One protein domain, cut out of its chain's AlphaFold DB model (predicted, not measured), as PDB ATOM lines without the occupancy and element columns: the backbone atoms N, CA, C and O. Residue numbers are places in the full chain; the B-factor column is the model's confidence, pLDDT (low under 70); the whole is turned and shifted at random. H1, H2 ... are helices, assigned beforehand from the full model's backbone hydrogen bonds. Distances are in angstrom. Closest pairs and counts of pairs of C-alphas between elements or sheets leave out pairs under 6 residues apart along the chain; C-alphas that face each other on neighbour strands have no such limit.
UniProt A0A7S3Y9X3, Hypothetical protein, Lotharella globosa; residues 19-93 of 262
ATOM      1  N   ALA A  19     166.066 152.637 142.363       88.56
ATOM      2  CA  ALA A  19     165.474 152.289 141.073       88.56
ATOM      3  C   ALA A  19     163.990 151.890 141.182       88.56
ATOM      4  O   ALA A  19     163.205 152.217 140.294       88.56
ATOM      5  N   GLN A  20     163.598 151.196 142.256       87.81
ATOM      6  CA  GLN A  20     162.199 150.851 142.526       87.81
ATOM      7  C   GLN A  20     161.382 152.083 142.923       87.81
ATOM      8  O   GLN A  20     160.238 152.195 142.491       87.81
ATOM      9  N   GLN A  21     161.970 153.011 143.682       86.69
ATOM     10  CA  GLN A  21     161.332 154.283 144.037       86.69
ATOM     11  C   GLN A  21     161.055 155.128 142.783       86.69
ATOM     12  O   GLN A  21     159.914 155.516 142.549       86.69
ATOM     13  N   LEU A  22     162.050 155.304 141.903       88.94
ATOM     14  CA  LEU A  22     161.861 155.991 140.615       88.94
ATOM     15  C   LEU A  22     160.813 155.290 139.738       88.94
ATOM     16  O   LEU A  22     159.933 155.930 139.160       88.94
ATOM     17  N   ALA A  23     160.845 153.955 139.683       88.06
ATOM     18  CA  ALA A  23     159.854 153.201 138.928       88.06
ATOM     19  C   ALA A  23     158.430 153.355 139.492       88.06
ATOM     20  O   ALA A  23     157.464 153.290 138.730       88.06
ATOM     21  N   ALA A  24     158.283 153.576 140.804       84.94
ATOM     22  CA  ALA A  24     156.997 153.794 141.464       84.94
ATOM     23  C   ALA A  24     156.351 155.142 141.104       84.94
ATOM     24  O   ALA A  24     155.126 155.241 141.132       84.94
ATOM     25  N   ILE A  25     157.147 156.131 140.693       83.69
ATOM     26  CA  ILE A  25     156.672 157.435 140.197       83.69
ATOM     27  C   ILE A  25     156.698 157.537 138.664       83.69
ATOM     28  O   ILE A  25     156.438 158.595 138.100       83.69
ATOM     29  N   GLY A  26     156.979 156.430 137.971       87.31
ATOM     30  CA  GLY A  26     156.931 156.369 136.512       87.31
ATOM     31  C   GLY A  26     158.185 156.888 135.803       87.31
ATOM     32  O   GLY A  26     158.102 157.219 134.623       87.31
ATOM     33  N   ILE A  27     159.347 156.911 136.464       89.56
ATOM     34  CA  ILE A  27     160.631 157.286 135.855       89.56
ATOM     35  C   ILE A  27     161.608 156.098 135.869       89.56
ATOM     36  O   ILE A  27     161.690 155.302 136.800       89.56
ATOM     37  N   THR A  28     162.381 155.961 134.798       89.69
ATOM     38  CA  THR A  28     163.574 155.112 134.734       89.69
ATOM     39  C   THR A  28     164.737 155.711 135.534       89.69
ATOM     40  O   THR A  28     164.822 156.914 135.751       89.69
ATOM     41  N   ARG A  29     165.748 154.895 135.854       86.50
ATOM     42  CA  ARG A  29     166.995 155.374 136.484       86.50
ATOM     43  C   ARG A  29     167.733 156.462 135.682       86.50
ATOM     44  O   ARG A  29     168.552 157.173 136.244       86.50
ATOM     45  N   LYS A  30     167.474 156.575 134.375       87.19
ATOM     46  CA  LYS A  30     168.086 157.580 133.490       87.19
ATOM     47  C   LYS A  30     167.218 158.835 133.305       87.19
ATOM     48  O   LYS A  30     167.499 159.616 132.407       87.19
ATOM     49  N   GLY A  31     166.135 158.998 134.071       84.25
ATOM     50  CA  GLY A  31     165.235 160.155 133.954       84.25
ATOM     51  C   GLY A  31     164.175 160.043 132.849       84.25
ATOM     52  O   GLY A  31     163.327 160.915 132.720       84.25
ATOM     53  N   GLY A  32     164.171 158.969 132.051       88.75
ATOM     54  CA  GLY A  32     163.136 158.732 131.035       88.75
ATOM     55  C   GLY A  32     161.799 158.286 131.639       88.75
ATOM     56  O   GLY A  32     161.797 157.620 132.671       88.75
ATOM     57  N   LEU A  33     160.679 158.583 130.975       89.75
ATOM     58  CA  LEU A  33     159.337 158.175 131.415       89.75
ATOM     59  C   LEU A  33     159.090 156.674 131.177       89.75
ATOM     60  O   LEU A  33     159.450 156.131 130.131       89.75
ATOM     61  N   LEU A  34     158.434 156.013 132.128       88.38
ATOM     62  CA  LEU A  34     157.961 154.629 132.030       88.38
ATOM     63  C   LEU A  34     156.519 154.567 131.523       88.38
ATOM     64  O   LEU A  34     155.722 155.467 131.760       88.38
ATOM     65  N   SER A  35     156.158 153.441 130.900       84.25
ATOM     66  CA  SER A  35     154.797 153.165 130.409       84.25
ATOM     67  C   SER A  35     154.227 154.310 129.558       84.25
ATOM     68  O   SER A  35     153.096 154.749 129.775       84.25
ATOM     69  N   LEU A  36     155.015 154.834 128.609       85.31
ATOM     70  CA  LEU A  36     154.626 155.963 127.751       85.31
ATOM     71  C   LEU A  36     153.263 155.744 127.074       85.31
ATOM     72  O   LEU A  36     152.503 156.689 126.886       85.31
ATOM     73  N   GLU A  37     152.920 154.499 126.752       85.56
ATOM     74  CA  GLU A  37     151.626 154.073 126.215       85.56
ATOM     75  C   GLU A  37     150.422 154.431 127.100       85.56
ATOM     76  O   GLU A  37     149.307 154.556 126.589       85.56
ATOM     77  N   ALA A  38     150.632 154.632 128.403       80.50
ATOM     78  CA  ALA A  38     149.602 155.070 129.330       80.50
ATOM     79  C   ALA A  38     149.218 156.544 129.123       80.50
ATOM     80  O   ALA A  38     148.083 156.913 129.448       80.50
ATOM     81  N   TYR A  39     150.109 157.362 128.559       82.69
ATOM     82  CA  TYR A  39     149.907 158.797 128.372       82.69
ATOM     83  C   TYR A  39     149.095 159.119 127.100       82.69
ATOM     84  O   TYR A  39     149.134 158.371 126.107       82.69
ATOM     85  N   PRO A  40     148.359 160.250 127.090       82.81
ATOM     86  CA  PRO A  40     147.665 160.739 125.901       82.81
ATOM     87  C   PRO A  40     148.593 160.864 124.687       82.81
ATOM     88  O   PRO A  40     149.793 161.108 124.816       82.81
ATOM     89  N   LYS A  41     148.036 160.723 123.475       86.88
ATOM     90  CA  LYS A  41     148.812 160.872 122.229       86.88
ATOM     91  C   LYS A  41     149.495 162.243 122.129       86.88
ATOM     92  O   LYS A  41     150.610 162.306 121.628       86.88
ATOM     93  N   SER A  42     148.853 163.301 122.627       85.69
ATOM     94  CA  SER A  42     149.415 164.659 122.673       85.69
ATOM     95  C   SER A  42     150.744 164.703 123.431       85.69
ATOM     96  O   SER A  42     151.725 165.217 122.909       85.69
ATOM     97  N   VAL A  43     150.798 164.076 124.607       86.88
ATOM     98  CA  VAL A  43     152.015 163.968 125.424       86.88
ATOM     99  C   VAL A  43     153.055 163.082 124.740       86.88
ATOM    100  O   VAL A  43     154.215 163.459 124.608       86.88
ATOM    101  N   ARG A  44     152.654 161.907 124.235       89.88
ATOM    102  CA  ARG A  44     153.582 160.977 123.563       89.88
ATOM    103  C   ARG A  44     154.260 161.567 122.325       89.88
ATOM    104  O   ARG A  44     155.377 161.160 122.004       89.88
ATOM    105  N   ASN A  45     153.607 162.505 121.651       91.88
ATOM    106  CA  ASN A  45     154.095 163.108 120.413       91.88
ATOM    107  C   ASN A  45     154.762 164.476 120.621       91.88
ATOM    108  O   ASN A  45     155.192 165.077 119.644       91.88
ATOM    109  N   SER A  46     154.849 164.970 121.859       94.25
ATOM    110  CA  SER A  46     155.455 166.264 122.175       94.25
ATOM    111  C   SER A  46     156.664 166.076 123.081       94.25
ATOM    112  O   SER A  46     156.530 165.683 124.238       94.25
ATOM    113  N   ASP A  47     157.857 166.367 122.567       93.06
ATOM    114  CA  ASP A  47     159.083 166.256 123.364       93.06
ATOM    115  C   ASP A  47     159.126 167.298 124.486       93.06
ATOM    116  O   ASP A  47     159.562 166.980 125.588       93.06
ATOM    117  N   LYS A  48     158.541 168.481 124.256       93.62
ATOM    118  CA  LYS A  48     158.352 169.504 125.291       93.62
ATOM    119  C   LYS A  48     157.510 168.985 126.462       93.62
ATOM    120  O   LYS A  48     157.879 169.186 127.612       93.62
ATOM    121  N   GLU A  49     156.396 168.305 126.184       91.81
ATOM    122  CA  GLU A  49     155.530 167.744 127.239       91.81
ATOM    123  C   GLU A  49     156.242 166.633 128.015       91.81
ATOM    124  O   GLU A  49     156.158 166.567 129.241       91.81
ATOM    125  N   LYS A  50     156.992 165.772 127.317       91.19
ATOM    126  CA  LYS A  50     157.802 164.737 127.973       91.19
ATOM    127  C   LYS A  50     158.858 165.355 128.882       91.19
ATOM    128  O   LYS A  50     159.009 164.888 130.002       91.19
ATOM    129  N   GLU A  51     159.564 166.384 128.422       91.75
ATOM    130  CA  GLU A  51     160.591 167.078 129.203       91.75
ATOM    131  C   GLU A  51     159.999 167.725 130.464       91.75
ATOM    132  O   GLU A  51     160.561 167.600 131.551       91.75
ATOM    133  N   VAL A  52     158.826 168.356 130.346       90.81
ATOM    134  CA  VAL A  52     158.096 168.918 131.494       90.81
ATOM    135  C   VAL A  52     157.730 167.824 132.498       90.81
ATOM    136  O   VAL A  52     158.025 167.962 133.684       90.81
ATOM    137  N   LEU A  53     157.150 166.710 132.042       88.19
ATOM    138  CA  LEU A  53     156.794 165.591 132.920       88.19
ATOM    139  C   LEU A  53     158.015 164.966 133.594       88.19
ATOM    140  O   LEU A  53     157.954 164.640 134.776       88.19
ATOM    141  N   GLN A  54     159.121 164.811 132.866       90.00
ATOM    142  CA  GLN A  54     160.371 164.310 133.434       90.00
ATOM    143  C   GLN A  54     160.862 165.219 134.556       90.00
ATOM    144  O   GLN A  54     161.208 164.715 135.619       90.00
ATOM    145  N   ARG A  55     160.836 166.543 134.361       87.94
ATOM    146  CA  ARG A  55     161.227 167.505 135.400       87.94
ATOM    147  C   ARG A  55     160.327 167.431 136.630       87.94
ATOM    148  O   ARG A  55     160.846 167.308 137.725       87.94
ATOM    149  N   ILE A  56     159.005 167.465 136.448       85.44
ATOM    150  CA  ILE A  56     158.042 167.489 137.566       85.44
ATOM    151  C   ILE A  56     158.079 166.191 138.381       85.44
ATOM    152  O   ILE A  56     157.884 166.214 139.590       85.44
ATOM    153  N   LEU A  57     158.296 165.052 137.722       85.94
ATOM    154  CA  LEU A  57     158.354 163.759 138.397       85.94
ATOM    155  C   LEU A  57     159.730 163.473 139.008       85.94
ATOM    156  O   LEU A  57     159.825 162.594 139.859       85.94
ATOM    157  N   THR A  58     160.799 164.144 138.566       86.75
ATOM    158  CA  THR A  58     162.139 163.893 139.107       86.75
ATOM    159  C   THR A  58     162.185 164.389 140.552       86.75
ATOM    160  O   THR A  58     161.946 165.573 140.777       86.75
ATOM    161  N   PRO A  59     162.468 163.509 141.530       83.12
ATOM    162  CA  PRO A  59     162.540 163.915 142.921       83.12
ATOM    163  C   PRO A  59     163.705 164.885 143.109       83.12
ATOM    164  O   PRO A  59     164.809 164.651 142.615       83.12
ATOM    165  N   ASP A  60     163.427 165.959 143.828       83.00
ATOM    166  CA  ASP A  60     164.359 167.020 144.172       83.00
ATOM    167  C   ASP A  60     164.341 167.181 145.693       83.00
ATOM    168  O   ASP A  60     163.266 167.318 146.278       83.00
ATOM    169  N   GLU A  61     165.511 167.128 146.331       77.25
ATOM    170  CA  GLU A  61     165.615 167.205 147.795       77.25
ATOM    171  C   GLU A  61     165.312 168.610 148.330       77.25
ATOM    172  O   GLU A  61     164.896 168.737 149.482       77.25
ATOM    173  N   GLU A  62     165.471 169.658 147.509       81.44
ATOM    174  CA  GLU A  62     165.097 171.023 147.896       81.44
ATOM    175  C   GLU A  62     163.571 171.172 148.000       81.44
ATOM    176  O   GLU A  62     163.064 171.815 148.920       81.44
ATOM    177  N   SER A  63     162.834 170.535 147.088       77.50
ATOM    178  CA  SER A  63     161.371 170.574 147.022       77.50
ATOM    179  C   SER A  63     160.698 169.505 147.885       77.50
ATOM    180  O   SER A  63     159.600 169.733 148.396       77.50
ATOM    181  N   PHE A  64     161.319 168.332 148.042       75.62
ATOM    182  CA  PHE A  64     160.746 167.178 148.736       75.62
ATOM    183  C   PHE A  64     161.791 166.484 149.609       75.62
ATOM    184  O   PHE A  64     162.595 165.674 149.145       75.62
ATOM    185  N   GLN A  65     161.733 166.755 150.910       75.81
ATOM    186  CA  GLN A  65     162.565 166.056 151.881       75.81
ATOM    187  C   GLN A  65     162.215 164.565 151.939       75.81
ATOM    188  O   GLN A  65     161.051 164.170 151.833       75.81
ATOM    189  N   SER A  66     163.236 163.733 152.143       76.94
ATOM    190  CA  SER A  66     163.038 162.299 152.345       76.94
ATOM    191  C   SER A  66     162.216 162.038 153.606       76.94
ATOM    192  O   SER A  66     162.511 162.571 154.675       76.94
ATOM    193  N   ILE A  67     161.209 161.172 153.486       76.31
ATOM    194  CA  ILE A  67     160.455 160.672 154.638       76.31
ATOM    195  C   ILE A  67     161.392 159.758 155.451       76.31
ATOM    196  O   ILE A  67     162.084 158.929 154.845       76.31
ATOM    197  N   PRO A  68     161.451 159.893 156.790       78.38
ATOM    198  CA  PRO A  68     162.269 159.018 157.621       78.38
ATOM    199  C   PRO A  68     161.854 157.550 157.470       78.38
ATOM    200  O   PRO A  68     160.735 157.225 157.070       78.38
ATOM    201  N   THR A  69     162.781 156.644 157.789       80.69
ATOM    202  CA  THR A  69     162.434 155.219 157.863       80.69
ATOM    203  C   THR A  69     161.438 155.040 159.008       80.69
ATOM    204  O   THR A  69     161.709 155.584 160.079       80.69
ATOM    205  N   PRO A  70     160.317 154.322 158.794       82.06
ATOM    206  CA  PRO A  70     159.335 154.112 159.845       82.06
ATOM    207  C   PRO A  70     159.964 153.386 161.038       82.06
ATOM    208  O   PRO A  70     160.871 152.574 160.841       82.06
ATOM    209  N   ASP A  71     159.492 153.675 162.244       79.19
ATOM    210  CA  ASP A  71     159.853 152.955 163.468       79.19
ATOM    211  C   ASP A  71     158.914 151.762 163.728       79.19
ATOM    212  O   ASP A  71     158.144 151.383 162.850       79.19
ATOM    213  N   GLU A  72     159.012 151.107 164.890       77.94
ATOM    214  CA  GLU A  72     158.186 149.935 165.236       77.94
ATOM    215  C   GLU A  72     156.711 150.288 165.511       77.94
ATOM    216  O   GLU A  72     155.830 149.442 165.317       77.94
ATOM    217  N   ASP A  73     156.438 151.525 165.933       71.62
ATOM    218  CA  ASP A  73     155.099 152.018 166.268       71.62
ATOM    219  C   ASP A  73     154.367 152.558 165.025       71.62
ATOM    220  O   ASP A  73     153.131 152.605 164.976       71.62
ATOM    221  N   ASP A  74     155.115 152.889 163.971       74.19
ATOM    222  CA  ASP A  74     154.576 153.285 162.683       74.19
ATOM    223  C   ASP A  74     153.760 152.177 162.014       74.19
ATOM    224  O   ASP A  74     154.073 150.984 162.030       74.19
ATOM    225  N   TRP A  75     152.728 152.585 161.276       72.38
ATOM    226  CA  TRP A  75     151.872 151.667 160.519       72.38
ATOM    227  C   TRP A  75     152.654 150.726 159.590       72.38
ATOM    228  O   TRP A  75     152.302 149.553 159.451       72.38
ATOM    229  N   LEU A  76     153.704 151.237 158.937       73.69
ATOM    230  CA  LEU A  76     154.596 150.440 158.087       73.69
ATOM    231  C   LEU A  76     155.582 149.591 158.906       73.69
ATOM    232  O   LEU A  76     156.019 148.550 158.420       73.69
ATOM    233  N   GLY A  77     155.870 150.008 160.136       72.94
ATOM    234  CA  GLY A  77     156.704 149.335 161.123       72.94
ATOM    235  C   GLY A  77     156.163 148.014 161.634       72.94
ATOM    236  O   GLY A  77     156.929 147.093 161.861       72.94
ATOM    237  N   TYR A  78     154.844 147.862 161.761       72.69
ATOM    238  CA  TYR A  78     154.260 146.601 162.245       72.69
ATOM    239  C   TYR A  78     153.353 145.895 161.227       72.69
ATOM    240  O   TYR A  78     152.984 144.733 161.430       72.69
ATOM    241  N   ARG A  79     152.984 146.539 160.105       69.06
ATOM    242  CA  ARG A  79     152.100 145.933 159.089       69.06
ATOM    243  C   ARG A  79     152.800 145.662 157.771       69.06
ATOM    244  O   ARG A  79     153.328 146.547 157.110       69.06
ATOM    245  N   LYS A  80     152.609 144.440 157.274       70.38
ATOM    246  CA  LYS A  80     152.958 144.071 155.899       70.38
ATOM    247  C   LYS A  80     151.861 144.512 154.924       70.38
ATOM    248  O   LYS A  80     150.911 143.772 154.654       70.38
ATOM    249  N   VAL A  81     151.968 145.737 154.417       67.00
ATOM    250  CA  VAL A  81     151.043 146.280 153.409       67.00
ATOM    251  C   VAL A  81     151.383 145.711 152.023       67.00
ATOM    252  O   VAL A  81     152.526 145.373 151.731       67.00
ATOM    253  N   LYS A  82     150.378 145.538 151.154       70.38
ATOM    254  CA  LYS A  82     150.614 145.144 149.755       70.38
ATOM    255  C   LYS A  82     151.020 146.368 148.935       70.38
ATOM    256  O   LYS A  82     150.205 147.270 148.769       70.38
ATOM    257  N   ASP A  83     152.198 146.327 148.326       70.12
ATOM    258  CA  ASP A  83     152.669 147.411 147.458       70.12
ATOM    259  C   ASP A  83     151.816 147.591 146.192       70.12
ATOM    260  O   ASP A  83     151.556 146.635 145.434       70.12
ATOM    261  N   GLN A  84     151.484 148.850 145.892       74.81
ATOM    262  CA  GLN A  84     150.955 149.291 144.603       74.81
ATOM    263  C   GLN A  84     152.058 150.005 143.804       74.81
ATOM    264  O   GLN A  84     152.309 151.188 143.968       74.81
ATOM    265  N   THR A  85     152.714 149.285 142.895       82.19
ATOM    266  CA  THR A  85     153.670 149.881 141.941       82.19
ATOM    267  C   THR A  85     152.939 150.675 140.850       82.19
ATOM    268  O   THR A  85     151.844 150.259 140.458       82.19
ATOM    269  N   PHE A  86     153.592 151.664 140.229       81.94
ATOM    270  CA  PHE A  86     153.075 152.385 139.053       81.94
ATOM    271  C   PHE A  86     152.518 151.462 137.958       81.94
ATOM    272  O   PHE A  86     151.395 151.640 137.496       81.94
ATOM    273  N   ALA A  87     153.245 150.401 137.592       81.00
ATOM    274  CA  ALA A  87     152.797 149.457 136.565       81.00
ATOM    275  C   ALA A  87     151.482 148.739 136.942       81.00
ATOM    276  O   ALA A  87     150.577 148.601 136.116       81.00
ATOM    277  N   LYS A  88     151.345 148.309 138.207       82.69
ATOM    278  CA  LYS A  88     150.085 147.752 138.740       82.69
ATOM    279  C   LYS A  88     148.961 148.788 138.697       82.69
ATOM    280  O   LYS A  88     147.849 148.436 138.310       82.69
ATOM    281  N   TYR A  89     149.251 150.039 139.059       81.06
ATOM    282  CA  TYR A  89     148.293 151.138 138.979       81.06
ATOM    283  C   TYR A  89     147.812 151.355 137.538       81.06
ATOM    284  O   TYR A  89     146.614 151.264 137.284       81.06
ATOM    285  N   VAL A  90     148.719 151.516 136.569       81.81
ATOM    286  CA  VAL A  90     148.377 151.671 135.143       81.81
ATOM    287  C   VAL A  90     147.515 150.500 134.657       81.81
ATOM    288  O   VAL A  90     146.471 150.701 134.033       81.81
ATOM    289  N   LYS A  91     147.890 149.264 135.017       83.94
ATOM    290  CA  LYS A  91     147.147 148.045 134.662       83.94
ATOM    291  C   LYS A  91     145.757 147.970 135.304       83.94
ATOM    292  O   LYS A  91     144.871 147.328 134.741       83.94
ATOM    293  N   SER A  92     145.540 148.634 136.443       80.56
ATOM    294  CA  SER A  92     144.230 148.698 137.107       80.56
ATOM    295  C   SER A  92     143.183 149.497 136.321       80.56
ATOM    296  O   SER A  92     141.996 149.395 136.632       80.56
ATOM    297  N   LYS A  93     143.609 150.225 135.272       77.56
ATOM    298  CA  LYS A  93     142.774 151.113 134.452       77.56
ATOM    299  C   LYS A  93     142.056 152.138 135.339       77.56
ATOM    300  O   LYS A  93     140.829 152.082 135.468       77.56
TER     301      LYS A  93
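AT A GLANCE: This is residues 19 to 93 of the 262 residues of the protein "Hypothetical protein" of Lotharella globosa (UniProt A0A7S3Y9X3). The model is a loose, open loop of chain with one longer helix, H3, along one side and four short helices set around it. After H3 the chain swings far out to H4, the helix farthest from the mean of the C-alphas, and folds back to H5, which meets H1 near that mean. H2 sits at the corner where H3 begins, and residues 60 to 68 and 71 to 76 stick out free. The printed part has 75 residues with five named helices, H1 to H5 in order, and no named strand; its class is all helix, though 31 of the 75 residues are in named elements. The whole is loose, with a radius of gyration of the C-alphas of 15.2 A, and flat, with spans of 47 by 32 by 16 A.

HOW THE PARTS SIT: H1, residues 19 to 24, and H5, residues 86 to 91, only just touch, with 3 pairs of C-alphas within 8 A. The closest C-alphas are those of Ala 24 and Phe 86, 4.8 A apart. Their lines stand at a steep tilt of 44 degrees, and they run the same way. H2, residues 41 to 44, and H3, residues 47 to 57, touch only at the corner by their tight link, and only just, with 3 pairs of C-alphas within 8 A. Their closest C-alphas are those of Val 43 and Glu 49, 5.5 A apart. H4, residues 75 to 78, is apart from the other four helices. H1 and H3 are apart, and so are H3 and H5. In H1, H3 and H5 every O i to N i+4 pair is within hydrogen-bond range. H2 and H4 are too short for such a pair; of their single O i to N i+3 pairs, that of H2 is within range and that of H4 is not.

IN THESE COORDINATES: H1 begins at C-alpha 19, at (165.474, 152.289, 141.073), and measures 8.6 A from first to last C-alpha. H2 measures 5.0 A. H3, the longest helix, runs 15.3 A from C-alpha 47 at (159.083, 166.256, 123.364) to C-alpha 57 at (158.354, 163.759, 138.397). H4 measures 5.9 A. H5 measures 8.6 A and ends at C-alpha 91, at (147.147, 148.045, 134.662).

THE WHOLE: The two C-alphas farthest apart are those of Asn 45 and Asp 73, 47.2 A. The printed part has no cut. The links from H1 to H2, 16 residues, and from H3 to H4, 17 residues, are long; that from H4 to H5, 7 residues, is short. The mean pLDDT of the printed part is 82.8, and residues 79 and 81 are under 70.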